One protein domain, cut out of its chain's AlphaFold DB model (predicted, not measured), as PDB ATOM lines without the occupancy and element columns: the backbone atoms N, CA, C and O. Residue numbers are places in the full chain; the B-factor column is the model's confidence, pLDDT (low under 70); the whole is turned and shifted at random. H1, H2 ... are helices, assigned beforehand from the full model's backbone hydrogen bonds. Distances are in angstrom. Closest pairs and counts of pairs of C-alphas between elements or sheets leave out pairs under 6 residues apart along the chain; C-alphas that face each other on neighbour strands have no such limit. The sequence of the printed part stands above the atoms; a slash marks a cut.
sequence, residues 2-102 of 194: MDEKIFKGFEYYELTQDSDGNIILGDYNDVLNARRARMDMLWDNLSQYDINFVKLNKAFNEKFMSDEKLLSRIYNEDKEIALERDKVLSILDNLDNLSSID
ATOM      1  N   MET A   2     158.650 222.291 123.496       35.91
ATOM      2  CA  MET A   2     158.120 220.918 123.447       35.91
ATOM      3  C   MET A   2     156.775 220.962 122.720       35.91
ATOM      4  O   MET A   2     155.921 221.744 123.126       35.91
ATOM      5  N   ASP A   3     156.640 220.171 121.656       50.53
ATOM      6  CA  ASP A   3     155.400 219.973 120.901       50.53
ATOM      7  C   ASP A   3     154.381 219.301 121.830       50.53
ATOM      8  O   ASP A   3     154.279 218.074 121.912       50.53
ATOM      9  N   GLU A   4     153.710 220.106 122.649       67.19
ATOM     10  CA  GLU A   4     152.660 219.623 123.527       67.19
ATOM     11  C   GLU A   4     151.461 219.262 122.652       67.19
ATOM     12  O   GLU A   4     150.922 220.099 121.930       67.19
ATOM     13  N   LYS A   5     151.097 217.979 122.674       74.88
ATOM     14  CA  LYS A   5     150.028 217.424 121.852       74.88
ATOM     15  C   LYS A   5     148.711 218.161 122.136       74.88
ATOM     16  O   LYS A   5     148.234 218.140 123.273       74.88
ATOM     17  N   ILE A   6     148.134 218.797 121.120       77.50
ATOM     18  CA  ILE A   6     146.923 219.613 121.223       77.50
ATOM     19  C   ILE A   6     145.684 218.725 121.354       77.50
ATOM     20  O   ILE A   6     144.792 219.043 122.140       77.50
ATOM     21  N   PHE A   7     145.631 217.583 120.661       83.94
ATOM     22  CA  PHE A   7     144.518 216.647 120.786       83.94
ATOM     23  C   PHE A   7     144.530 215.940 122.147       83.94
ATOM     24  O   PHE A   7     145.379 215.088 122.431       83.94
ATOM     25  N   LYS A   8     143.513 216.233 122.965       83.00
ATOM     26  CA  LYS A   8     143.396 215.745 124.354       83.00
ATOM     27  C   LYS A   8     142.605 214.443 124.519       83.00
ATOM     28  O   LYS A   8     142.402 213.992 125.643       83.00
ATOM     29  N   GLY A   9     142.193 213.810 123.419       89.38
ATOM     30  CA  GLY A   9     141.330 212.623 123.440       89.38
ATOM     31  C   GLY A   9     139.841 212.968 123.366       89.38
ATOM     32  O   GLY A   9     139.435 214.070 123.712       89.38
ATOM     33  N   PHE A  10     139.014 212.028 122.906       91.25
ATOM     34  CA  PHE A  10     137.593 212.278 122.614       91.25
ATOM     35  C   PHE A  10     136.750 212.679 123.828       91.25
ATOM     36  O   PHE A  10     135.856 213.508 123.679       91.25
ATOM     37  N   GLU A  11     137.072 212.167 125.019       88.31
ATOM     38  CA  GLU A  11     136.378 212.527 126.266       88.31
ATOM     39  C   GLU A  11     136.474 214.026 126.574       88.31
ATOM     40  O   GLU A  11     135.507 214.614 127.047       88.31
ATOM     41  N   TYR A  12     137.606 214.666 126.255       86.19
ATOM     42  CA  TYR A  12     137.784 216.108 126.446       86.19
ATOM     43  C   TYR A  12     136.813 216.938 125.595       86.19
ATOM     44  O   TYR A  12     136.384 218.005 126.020       86.19
ATOM     45  N   TYR A  13     136.459 216.445 124.407       80.62
ATOM     46  CA  TYR A  13     135.497 217.091 123.512       80.62
ATOM     47  C   TYR A  13     134.070 216.581 123.745       80.62
ATOM     48  O   TYR A  13     133.207 216.803 122.905       80.62
ATOM     49  N   GLU A  14     133.817 215.855 124.838       89.25
ATOM     50  CA  GLU A  14     132.493 215.319 125.178       89.25
ATOM     51  C   GLU A  14     131.901 214.404 124.083       89.25
ATOM     52  O   GLU A  14     130.689 214.230 123.979       89.25
ATOM     53  N   LEU A  15     132.754 213.787 123.254       91.25
ATOM     54  CA  LEU A  15     132.311 212.927 122.160       91.25
ATOM     55  C   LEU A  15     131.934 211.541 122.679       91.25
ATOM     56  O   LEU A  15     132.771 210.793 123.190       91.25
ATOM     57  N   THR A  16     130.668 211.175 122.485       91.56
ATOM     58  CA  THR A  16     130.148 209.870 122.898       91.56
ATOM     59  C   THR A  16     130.594 208.771 121.934       91.56
ATOM     60  O   THR A  16     130.569 208.945 120.712       91.56
ATOM     61  N   GLN A  17     130.970 207.614 122.486       92.69
ATOM     62  CA  GLN A  17     131.333 206.425 121.717       92.69
ATOM     63  C   GLN A  17     130.357 205.268 121.966       92.69
ATOM     64  O   GLN A  17     129.867 205.090 123.081       92.69
ATOM     65  N   ASP A  18     130.087 204.471 120.930       90.06
ATOM     66  CA  ASP A  18     129.342 203.216 121.060       90.06
ATOM     67  C   ASP A  18     130.196 202.095 121.691       90.06
ATOM     68  O   ASP A  18     131.377 202.268 122.005       90.06
ATOM     69  N   SER A  19     129.599 200.913 121.868       89.44
ATOM     70  CA  SER A  19     130.279 199.737 122.432       89.44
ATOM     71  C   SER A  19     131.468 199.243 121.602       89.44
ATOM     72  O   SER A  19     132.344 198.571 122.145       89.44
ATOM     73  N   ASP A  20     131.509 199.576 120.312       87.69
ATOM     74  CA  ASP A  20     132.599 199.238 119.392       87.69
ATOM     75  C   ASP A  20     133.653 200.364 119.323       87.69
ATOM     76  O   ASP A  20     134.667 200.269 118.620       87.69
ATOM     77  N   GLY A  21     133.444 201.446 120.078       87.38
ATOM     78  CA  GLY A  21     134.305 202.614 120.135       87.38
ATOM     79  C   GLY A  21     134.209 203.518 118.903       87.38
ATOM     80  O   GLY A  21     135.174 204.250 118.643       87.38
ATOM     81  N   ASN A  22     133.118 203.458 118.130       91.88
ATOM     82  CA  ASN A  22     132.809 204.431 117.076       91.88
ATOM     83  C   ASN A  22     132.192 205.688 117.693       91.88
ATOM     84  O   ASN A  22     131.449 205.603 118.664       91.88
ATOM     85  N   ILE A  23     132.496 206.853 117.124       94.19
ATOM     86  CA  ILE A  23     131.966 208.137 117.595       94.19
ATOM     87  C   ILE A  23     130.551 208.321 117.050       94.19
ATOM     88  O   ILE A  23     130.315 208.112 115.861       94.19
ATOM     89  N   ILE A  24     129.630 208.748 117.910       90.56
ATOM     90  CA  ILE A  24     128.241 209.023 117.545       90.56
ATOM     91  C   ILE A  24     128.069 210.536 117.408       90.56
ATOM     92  O   ILE A  24     128.294 211.267 118.365       90.56
ATOM     93  N   LEU A  25     127.648 211.001 116.229       84.06
ATOM     94  CA  LEU A  25     127.299 212.407 115.994       84.06
ATOM     95  C   LEU A  25     125.775 212.538 115.937       84.06
ATOM     96  O   LEU A  25     125.164 212.388 114.874       84.06
ATOM     97  N   GLY A  26     125.135 212.750 117.083       74.94
ATOM     98  CA  GLY A  26     123.682 212.797 117.213       74.94
ATOM     99  C   GLY A  26     123.128 214.175 116.883       74.94
ATOM    100  O   GLY A  26     122.331 214.323 115.948       74.94
ATOM    101  N   ASP A  27     123.600 215.182 117.600       66.88
ATOM    102  CA  ASP A  27     123.126 216.554 117.479       66.88
ATOM    103  C   ASP A  27     124.173 217.493 116.856       66.88
ATOM    104  O   ASP A  27     125.166 217.068 116.259       66.88
ATOM    105  N   TYR A  28     123.879 218.789 116.882       57.97
ATOM    106  CA  TYR A  28     124.756 219.817 116.334       57.97
ATOM    107  C   TYR A  28     126.015 220.038 117.189       57.97
ATOM    108  O   TYR A  28     127.088 220.278 116.634       57.97
ATOM    109  N   ASN A  29     125.909 219.909 118.513       67.38
ATOM    110  CA  ASN A  29     127.040 220.089 119.418       67.38
ATOM    111  C   ASN A  29     128.053 218.960 119.240       67.38
ATOM    112  O   ASN A  29     129.250 219.232 119.178       67.38
ATOM    113  N   ASP A  30     127.585 217.727 119.033       71.62
ATOM    114  CA  ASP A  30     128.458 216.596 118.708       71.62
ATOM    115  C   ASP A  30     129.290 216.874 117.446       71.62
ATOM    116  O   ASP A  30     130.491 216.610 117.401       71.62
ATOM    117  N   VAL A  31     128.664 217.449 116.412       70.00
ATOM    118  CA  VAL A  31     129.343 217.811 115.158       70.00
ATOM    119  C   VAL A  31     130.385 218.904 115.397       70.00
ATOM    120  O   VAL A  31     131.504 218.784 114.900       70.00
ATOM    121  N   LEU A  32     130.055 219.951 116.156       67.06
ATOM    122  CA  LEU A  32     131.006 221.017 116.488       67.06
ATOM    123  C   LEU A  32     132.201 220.488 117.282       67.06
ATOM    124  O   LEU A  32     133.353 220.757 116.934       67.06
ATOM    125  N   ASN A  33     131.939 219.684 118.305       75.56
ATOM    126  CA  ASN A  33     132.969 219.075 119.131       75.56
ATOM    127  C   ASN A  33     133.861 218.123 118.322       75.56
ATOM    128  O   ASN A  33     135.084 218.126 118.479       75.56
ATOM    129  N   ALA A  34     133.279 217.378 117.380       76.31
ATOM    130  CA  ALA A  34     134.021 216.528 116.458       76.31
ATOM    131  C   ALA A  34     134.905 217.337 115.502       76.31
ATOM    132  O   ALA A  34     136.030 216.927 115.217       76.31
ATOM    133  N   ARG A  35     134.440 218.500 115.032       79.88
ATOM    134  CA  ARG A  35     135.255 219.392 114.191       79.88
ATOM    135  C   ARG A  35     136.424 219.971 114.985       79.88
ATOM    136  O   ARG A  35     137.547 219.941 114.494       79.88
ATOM    137  N   ARG A  36     136.201 220.400 116.234       72.81
ATOM    138  CA  ARG A  36     137.268 220.861 117.146       72.81
ATOM    139  C   ARG A  36     138.331 219.792 117.375       72.81
ATOM    140  O   ARG A  36     139.510 220.053 117.164       72.81
ATOM    141  N   ALA A  37     137.908 218.569 117.696       80.44
ATOM    142  CA  ALA A  37     138.814 217.430 117.810       80.44
ATOM    143  C   ALA A  37     139.619 217.218 116.518       80.44
ATOM    144  O   ALA A  37     140.831 217.034 116.566       80.44
ATOM    145  N   ARG A  38     138.967 217.290 115.350       83.38
ATOM    146  CA  ARG A  38     139.629 217.111 114.053       83.38
ATOM    147  C   ARG A  38     140.670 218.194 113.779       83.38
ATOM    148  O   ARG A  38     141.739 217.866 113.273       83.38
ATOM    149  N   MET A  39     140.372 219.451 114.101       76.69
ATOM    150  CA  MET A  39     141.305 220.572 113.946       76.69
ATOM    151  C   MET A  39     142.538 220.403 114.836       76.69
ATOM    152  O   MET A  39     143.651 220.494 114.329       76.69
ATOM    153  N   ASP A  40     142.363 220.045 116.110       78.19
ATOM    154  CA  ASP A  40     143.484 219.803 117.032       78.19
ATOM    155  C   ASP A  40     144.362 218.625 116.574       78.19
ATOM    156  O   ASP A  40     145.579 218.631 116.742       78.19
ATOM    157  N   MET A  41     143.763 217.621 115.930       83.25
ATOM    158  CA  MET A  41     144.492 216.498 115.334       83.25
ATOM    159  C   MET A  41     145.260 216.872 114.059       83.25
ATOM    160  O   MET A  41     146.300 216.273 113.781       83.25
ATOM    161  N   LEU A  42     144.755 217.838 113.282       79.56
ATOM    162  CA  LEU A  42     145.477 218.437 112.153       79.56
ATOM    163  C   LEU A  42     146.651 219.301 112.665       79.56
ATOM    164  O   LEU A  42     147.746 219.157 112.130       79.56
ATOM    165  N   TRP A  43     146.429 220.054 113.755       72.88
ATOM    166  CA  TRP A  43     147.384 220.474 114.809       72.88
ATOM    167  C   TRP A  43     148.593 219.575 114.972       72.88
ATOM    168  O   TRP A  43     149.719 219.854 114.554       72.88
ATOM    169  N   ASP A  44     148.330 218.438 115.583       78.25
ATOM    170  CA  ASP A  44     149.364 217.476 115.934       78.25
ATOM    171  C   ASP A  44     150.008 216.798 114.714       78.25
ATOM    172  O   ASP A  44     150.819 215.882 114.869       78.25
ATOM    173  N   ASN A  45     149.624 217.212 113.500       75.94
ATOM    174  CA  ASN A  45     150.067 216.669 112.229       75.94
ATOM    175  C   ASN A  45     149.885 215.141 112.191       75.94
ATOM    176  O   ASN A  45     150.724 214.398 111.665       75.94
ATOM    177  N   LEU A  46     148.796 214.658 112.811       77.69
ATOM    178  CA  LEU A  46     148.534 213.230 112.914       77.69
ATOM    179  C   LEU A  46     148.394 212.633 111.520       77.69
ATOM    180  O   LEU A  46     147.815 213.213 110.600       77.69
ATOM    181  N   SER A  47     148.923 211.419 111.374       77.94
ATOM    182  CA  SER A  47     148.761 210.673 110.136       77.94
ATOM    183  C   SER A  47     147.275 210.523 109.817       77.94
ATOM    184  O   SER A  47     146.475 210.209 110.695       77.94
ATOM    185  N   GLN A  48     146.909 210.616 108.538       76.56
ATOM    186  CA  GLN A  48     145.562 210.256 108.074       76.56
ATOM    187  C   GLN A  48     145.159 208.810 108.436       76.56
ATOM    188  O   GLN A  48     143.983 208.460 108.357       76.56
ATOM    189  N   TYR A  49     146.136 207.974 108.809       81.62
ATOM    190  CA  TYR A  49     145.959 206.599 109.273       81.62
ATOM    191  C   TYR A  49     145.949 206.457 110.802       81.62
ATOM    192  O   TYR A  49     145.847 205.337 111.300       81.62
ATOM    193  N   ASP A  50     146.074 207.554 111.552       91.44
ATOM    194  CA  ASP A  50     145.912 207.536 113.001       91.44
ATOM    195  C   ASP A  50     144.507 207.032 113.350       91.44
ATOM    196  O   ASP A  50     143.507 207.451 112.760       91.44
ATOM    197  N   ILE A  51     144.430 206.103 114.305       89.25
ATOM    198  CA  ILE A  51     143.186 205.405 114.634       89.25
ATOM    199  C   ILE A  51     142.081 206.370 115.068       89.25
ATOM    200  O   ILE A  51     140.914 206.154 114.744       89.25
ATOM    201  N   ASN A  52     142.437 207.452 115.760       90.12
ATOM    202  CA  ASN A  52     141.475 208.446 116.199       90.12
ATOM    203  C   ASN A  52     140.996 209.274 114.995       90.12
ATOM    204  O   ASN A  52     139.803 209.536 114.863       90.12
ATOM    205  N   PHE A  53     141.895 209.608 114.065       89.69
ATOM    206  CA  PHE A  53     141.550 210.414 112.893       89.69
ATOM    207  C   PHE A  53     140.623 209.629 111.961       89.69
ATOM    208  O   PHE A  53     139.608 210.136 111.487       89.69
ATOM    209  N   VAL A  54     140.917 208.340 111.773       91.31
ATOM    210  CA  VAL A  54     140.072 207.409 111.015       91.31
ATOM    211  C   VAL A  54     138.683 207.287 111.639       91.31
ATOM    212  O   VAL A  54     137.688 207.369 110.918       91.31
ATOM    213  N   LYS A  55     138.593 207.122 112.965       92.56
ATOM    214  CA  LYS A  55     137.306 207.030 113.678       92.56
ATOM    215  C   LYS A  55     136.464 208.291 113.512       92.56
ATOM    216  O   LYS A  55     135.273 208.196 113.233       92.56
ATOM    217  N   LEU A  56     137.092 209.455 113.631       91.06
ATOM    218  CA  LEU A  56     136.429 210.743 113.486       91.06
ATOM    219  C   LEU A  56     135.916 210.962 112.058       91.06
ATOM    220  O   LEU A  56     134.761 211.326 111.858       91.06
ATOM    221  N   ASN A  57     136.729 210.633 111.053       89.38
ATOM    222  CA  ASN A  57     136.333 210.738 109.646       89.38
ATOM    223  C   ASN A  57     135.204 209.775 109.296       89.38
ATOM    224  O   ASN A  57     134.308 210.120 108.530       89.38
ATOM    225  N   LYS A  58     135.229 208.568 109.865       91.56
ATOM    226  CA  LYS A  58     134.138 207.609 109.714       91.56
ATOM    227  C   LYS A  58     132.831 208.183 110.272       91.56
ATOM    228  O   LYS A  58     131.832 208.151 109.565       91.56
ATOM    229  N   ALA A  59     132.861 208.780 111.462       88.81
ATOM    230  CA  ALA A  59     131.680 209.388 112.070       88.81
ATOM    231  C   ALA A  59     131.112 210.550 111.231       88.81
ATOM    232  O   ALA A  59     129.903 210.626 111.017       88.81
ATOM    233  N   PHE A  60     131.974 211.408 110.670       82.00
ATOM    234  CA  PHE A  60     131.558 212.447 109.720       82.00
ATOM    235  C   PHE A  60     130.950 211.867 108.437       82.00
ATOM    236  O   PHE A  60     129.900 212.333 107.992       82.00
ATOM    237  N   ASN A  61     131.577 210.838 107.859       84.44
ATOM    238  CA  ASN A  61     131.067 210.169 106.665       84.44
ATOM    239  C   ASN A  61     129.692 209.539 106.915       84.44
ATOM    240  O   ASN A  61     128.835 209.619 106.049       84.44
ATOM    241  N   GLU A  62     129.471 208.929 108.078       86.19
ATOM    242  CA  GLU A  62     128.181 208.336 108.444       86.19
ATOM    243  C   GLU A  62     127.117 209.416 108.686       86.19
ATOM    244  O   GLU A  62     126.007 209.313 108.164       86.19
ATOM    245  N   LYS A  63     127.467 210.495 109.401       81.31
ATOM    246  CA  LYS A  63     126.558 211.616 109.690       81.31
ATOM    247  C   LYS A  63     126.102 212.355 108.434       81.31
ATOM    248  O   LYS A  63     124.941 212.747 108.340       81.31
ATOM    249  N   PHE A  64     127.012 212.552 107.484       74.88
ATOM    250  CA  PHE A  64     126.780 213.333 106.268       74.88
ATOM    251  C   PHE A  64     126.797 212.477 104.998       74.88
ATOM    252  O   PHE A  64     126.984 213.010 103.907       74.88
ATOM    253  N   MET A  65     126.558 211.163 105.108       75.56
ATOM    254  CA  MET A  65     126.611 210.223 103.976       75.56
ATOM    255  C   MET A  65     125.707 210.645 102.811       75.56
ATOM    256  O   MET A  65     126.012 210.390 101.650       75.56
ATOM    257  N   SER A  66     124.588 211.308 103.114       67.25
ATOM    258  CA  SER A  66     123.631 211.804 102.122       67.25
ATOM    259  C   SER A  66     123.992 213.164 101.507       67.25
ATOM    260  O   SER A  66     123.280 213.616 100.613       67.25
ATOM    261  N   ASP A  67     125.043 213.840 101.981       66.88
ATOM    262  CA  ASP A  67     125.456 215.173 101.522       66.88
ATOM    263  C   ASP A  67     126.988 215.274 101.393       66.88
ATOM    264  O   ASP A  67     127.680 215.969 102.142       66.88
ATOM    265  N   GLU A  68     127.531 214.571 100.394       70.12
ATOM    266  CA  GLU A  68     128.969 214.555 100.091       70.12
ATOM    267  C   GLU A  68     129.548 215.955  99.820       70.12
ATOM    268  O   GLU A  68     130.725 216.205 100.093       70.12
ATOM    269  N   LYS A  69     128.736 216.895  99.309       60.84
ATOM    270  CA  LYS A  69     129.170 218.281  99.073       60.84
ATOM    271  C   LYS A  69     129.401 219.018 100.386       60.84
ATOM    272  O   LYS A  69     130.422 219.691 100.524       60.84
ATOM    273  N   LEU A  70     128.476 218.890 101.335       60.38
ATOM    274  CA  LEU A  70     128.629 219.465 102.669       60.38
ATOM    275  C   LEU A  70     129.830 218.854 103.394       60.38
ATOM    276  O   LEU A  70     130.647 219.581 103.949       60.38
ATOM    277  N   LEU A  71     129.983 217.535 103.320       67.94
ATOM    278  CA  LEU A  71     131.104 216.820 103.920       67.94
ATOM    279  C   LEU A  71     132.460 217.261 103.348       67.94
ATOM    280  O   LEU A  71     133.386 217.561 104.099       67.94
ATOM    281  N   SER A  72     132.570 217.365 102.019       66.88
ATOM    282  CA  SER A  72     133.779 217.879 101.364       66.88
ATOM    283  C   SER A  72     134.090 219.309 101.796       66.88
ATOM    284  O   SER A  72     135.261 219.662 101.930       66.88
ATOM    285  N   ARG A  73     133.060 220.135 101.994       67.12
ATOM    286  CA  ARG A  73     133.224 221.509 102.454       67.12
ATOM    287  C   ARG A  73     133.730 221.554 103.894       67.12
ATOM    288  O   ARG A  73     134.718 222.231 104.133       67.12
ATOM    289  N   ILE A  74     133.143 220.769 104.799       65.50
ATOM    290  CA  ILE A  74     133.610 220.623 106.188       65.50
ATOM    291  C   ILE A  74     135.087 220.214 106.218       65.50
ATOM    292  O   ILE A  74     135.892 220.843 106.894       65.50
ATOM    293  N   TYR A  75     135.473 219.205 105.434       73.31
ATOM    294  CA  TYR A  75     136.855 218.725 105.412       73.31
ATOM    295  C   TYR A  75     137.858 219.752 104.889       73.31
ATOM    296  O   TYR A  75     138.977 219.807 105.403       73.31
ATOM    297  N   ASN A  76     137.480 220.530 103.874       73.12
ATOM    298  CA  ASN A  76     138.323 221.604 103.359       73.12
ATOM    299  C   ASN A  76     138.428 222.744 104.376       73.12
ATOM    300  O   ASN A  76     139.534 223.193 104.650       73.12
ATOM    301  N   GLU A  77     137.307 223.135 104.984       61.81
ATOM    302  CA  GLU A  77     137.258 224.185 106.003       61.81
ATOM    303  C   GLU A  77     138.114 223.832 107.223       61.81
ATOM    304  O   GLU A  77     138.947 224.636 107.626       61.81
ATOM    305  N   ASP A  78     137.989 222.622 107.777       65.62
ATOM    306  CA  ASP A  78     138.778 222.211 108.949       65.62
ATOM    307  C   ASP A  78     140.288 222.258 108.658       65.62
ATOM    308  O   ASP A  78     141.095 222.611 109.516       65.62
ATOM    309  N   LYS A  79     140.677 221.920 107.423       71.75
ATOM    310  CA  LYS A  79     142.070 221.974 106.971       71.75
ATOM    311  C   LYS A  79     142.552 223.408 106.762       71.75
ATOM    312  O   LYS A  79     143.691 223.711 107.110       71.75
ATOM    313  N   GLU A  80     141.726 224.269 106.178       65.44
ATOM    314  CA  GLU A  80     142.038 225.689 105.999       65.44
ATOM    315  C   GLU A  80     142.199 226.387 107.349       65.44
ATOM    316  O   GLU A  80     143.212 227.047 107.555       65.44
ATOM    317  N   ILE A  81     141.289 226.147 108.299       53.88
ATOM    318  CA  ILE A  81     141.356 226.710 109.654       53.88
ATOM    319  C   ILE A  81     142.615 226.235 110.381       53.88
ATOM    320  O   ILE A  81     143.310 227.043 111.001       53.88
ATOM    321  N   ALA A  82     142.954 224.945 110.273       61.66
ATOM    322  CA  ALA A  82     144.191 224.438 110.850       61.66
ATOM    323  C   ALA A  82     145.417 225.171 110.258       61.66
ATOM    324  O   ALA A  82     146.224 225.750 110.981       61.66
ATOM    325  N   LEU A  83     145.504 225.273 108.931       62.38
ATOM    326  CA  LEU A  83     146.605 225.982 108.270       62.38
ATOM    327  C   LEU A  83     146.652 227.483 108.603       62.38
ATOM    328  O   LEU A  83     147.735 228.067 108.662       62.38
ATOM    329  N   GLU A  84     145.507 228.138 108.779       57.41
ATOM    330  CA  GLU A  84     145.435 229.557 109.136       57.41
ATOM    331  C   GLU A  84     145.862 229.812 110.578       57.41
ATOM    332  O   GLU A  84     146.610 230.759 110.824       57.41
ATOM    333  N   ARG A  85     145.483 228.951 111.526       55.72
ATOM    334  CA  ARG A  85     145.961 229.073 112.906       55.72
ATOM    335  C   ARG A  85     147.459 228.796 113.032       55.72
ATOM    336  O   ARG A  85     148.104 229.515 113.786       55.72
ATOM    337  N   ASP A  86     148.043 227.885 112.253       56.91
ATOM    338  CA  ASP A  86     149.507 227.734 112.200       56.91
ATOM    339  C   ASP A  86     150.194 229.006 111.698       56.91
ATOM    340  O   ASP A  86     151.217 229.424 112.238       56.91
ATOM    341  N   LYS A  87     149.613 229.676 110.692       55.97
ATOM    342  CA  LYS A  87     150.120 230.975 110.225       55.97
ATOM    343  C   LYS A  87     150.015 232.031 111.319       55.97
ATOM    344  O   LYS A  87     150.990 232.744 111.532       55.97
ATOM    345  N   VAL A  88     148.882 232.109 112.019       48.69
ATOM    346  CA  VAL A  88     148.671 233.034 113.142       48.69
ATOM    347  C   VAL A  88     149.664 232.763 114.268       48.69
ATOM    348  O   VAL A  88     150.317 233.698 114.712       48.69
ATOM    349  N   LEU A  89     149.848 231.510 114.685       50.69
ATOM    350  CA  LEU A  89     150.843 231.134 115.693       50.69
ATOM    351  C   LEU A  89     152.260 231.462 115.220       50.69
ATOM    352  O   LEU A  89     153.020 232.033 115.986       50.69
ATOM    353  N   SER A  90     152.591 231.235 113.945       51.47
ATOM    354  CA  SER A  90     153.892 231.636 113.395       51.47
ATOM    355  C   SER A  90     154.084 233.153 113.371       51.47
ATOM    356  O   SER A  90     155.201 233.632 113.549       51.47
ATOM    357  N   ILE A  91     153.015 233.927 113.154       44.03
ATOM    358  CA  ILE A  91     153.057 235.384 113.264       44.03
ATOM    359  C   ILE A  91     153.326 235.731 114.724       44.03
ATOM    360  O   ILE A  91     154.302 236.427 114.974       44.03
ATOM    361  N   LEU A  92     152.544 235.178 115.660       40.00
ATOM    362  CA  LEU A  92     152.649 235.401 117.105       40.00
ATOM    363  C   LEU A  92     154.025 235.021 117.682       40.00
ATOM    364  O   LEU A  92     154.579 235.784 118.468       40.00
ATOM    365  N   ASP A  93     154.606 233.907 117.246       45.78
ATOM    366  CA  ASP A  93     155.932 233.426 117.654       45.78
ATOM    367  C   ASP A  93     157.071 234.311 117.123       45.78
ATOM    368  O   ASP A  93     158.166 234.318 117.682       45.78
ATOM    369  N   ASN A  94     156.819 235.079 116.057       43.59
ATOM    370  CA  ASN A  94     157.749 236.066 115.509       43.59
ATOM    371  C   ASN A  94     157.474 237.496 116.027       43.59
ATOM    372  O   ASN A  94     158.121 238.448 115.576       43.59
ATOM    373  N   LEU A  95     156.539 237.677 116.972       43.19
ATOM    374  CA  LEU A  95     156.250 238.969 117.601       43.19
ATOM    375  C   LEU A  95     157.162 239.239 118.796       43.19
ATOM    376  O   LEU A  95     156.720 239.267 119.942       43.19
ATOM    377  N   ASP A  96     158.418 239.586 118.531       39.53
ATOM    378  CA  ASP A  96     159.275 240.191 119.562       39.53
ATOM    379  C   ASP A  96     158.807 241.609 119.961       39.53
ATOM    380  O   ASP A  96     159.312 242.196 120.920       39.53
ATOM    381  N   ASN A  97     157.824 242.194 119.257       45.53
ATOM    382  CA  ASN A  97     157.217 243.465 119.647       45.53
ATOM    383  C   ASN A  97     155.802 243.640 119.054       45.53
ATOM    384  O   ASN A  97     155.632 244.066 117.915       45.53
ATOM    385  N   LEU A  98     154.766 243.360 119.854       38.72
ATOM    386  CA  LEU A  98     153.336 243.560 119.532       38.72
ATOM    387  C   LEU A  98     152.977 245.000 119.095       38.72
ATOM    388  O   LEU A  98     151.902 245.234 118.551       38.72
ATOM    389  N   SER A  99     153.872 245.967 119.323       41.56
ATOM    390  CA  SER A  99     153.692 247.389 119.006       41.56
ATOM    391  C   SER A  99     153.720 247.736 117.508       41.56
ATOM    392  O   SER A  99     153.391 248.867 117.157       41.56
ATOM    393  N   SER A 100     154.088 246.799 116.625       40.16
ATOM    394  CA  SER A 100     154.234 247.042 115.179       40.16
ATOM    395  C   SER A 100     153.202 246.341 114.285       40.16
ATOM    396  O   SER A 100     153.357 246.372 113.067       40.16
ATOM    397  N   ILE A 101     152.189 245.681 114.855       38.94
ATOM    398  CA  ILE A 101     151.182 244.919 114.095       38.94
ATOM    399  C   ILE A 101     150.007 245.815 113.724       38.94
ATOM    400  O   ILE A 101     149.493 246.562 114.560       38.94
ATOM    401  N   ASP A 102     149.564 245.712 112.474       42.81
ATOM    402  CA  ASP A 102     148.459 246.505 111.965       42.81
ATOM    403  C   ASP A 102     147.116 246.046 112.561       42.81
ATOM    404  O   ASP A 102     146.886 244.879 112.880       42.81
TER     405      ASP A 102
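What this domain is: This is residues 2 to 102 of the 194 residues of an uncharacterized protein of Wolbachia pipientis (UniProt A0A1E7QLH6). One long helix, H4, crosses the middle helix H2 at a steep tilt, while H3 and H4 open like a V from the tight link between them and H2 packs on both. The very short H1 sits on H2 across from H4, and residues 92 to 100, the last two of H4 and part of the tail, stick out at one end. The printed part has 101 residues with four named helices, in the order H1, H2, H3, H4, and no named strand; the class is all helix. It is only just loose, close to compact, with a radius of gyration of the C-alphas of 15.7 A, and elongated, spanning 51 by 31 by 24 A.

Where its parts are: H4, the longest helix, is residues 68 to 93 and measures 37.3 A from its first C-alpha, at (128.969, 214.555, 100.091), to its last, at (155.932, 233.426, 117.654). H2 is residues 28 to 43 and measures 22.7 A, with C-alpha 28 at (124.756, 219.817, 116.334). H3 is residues 51 to 63, 18.4 A long. H1 is residues 10 to 13, 5.3 A long.

How they stand to each other: H2 is the hub, touching three other helices. H4 touches H2 with residues 78 to 82 alone; their closest C-alphas, those of Met 39 and Ala 82, are 5.7 A apart. These two run the same way at a steep tilt of 50 degrees. H2 and H3 form a helical hairpin and touch, the closest C-alphas being those of Ala 34 and Leu 56, 6.9 A apart. They run opposite ways at a shallow tilt of 34 degrees, only just short of steep. H1 touches H2 at its residues 33 to 37 alone, with the closest C-alphas, those of Tyr 13 and Asn 33, 5.4 A apart. H3 and H4 are close but not clearly touching: the closest C-alphas, those of Asn 61 and Leu 71, are 7.2 A apart. H1 and H4 are apart, and H1 and H3 only just, at 8.4 A. In H2, H3 and H4 every O i to N i+4 pair is within hydrogen-bond range; H1 is too short for such a pair, and its one O i to N i+3 pair is within range.

The domain as a whole: The two C-alphas farthest apart, those of Ser 19 and Ser 100, are 53.5 A apart. The printed part has no cut. The link from H1 to H2, residues 14 to 27, is long. Residues 65 to 70, of which 68 to 70 belong to H4, also stand free. The mean pLDDT of the printed part is 71.7, and 40 residues are under 70, among them residues 80 to 102.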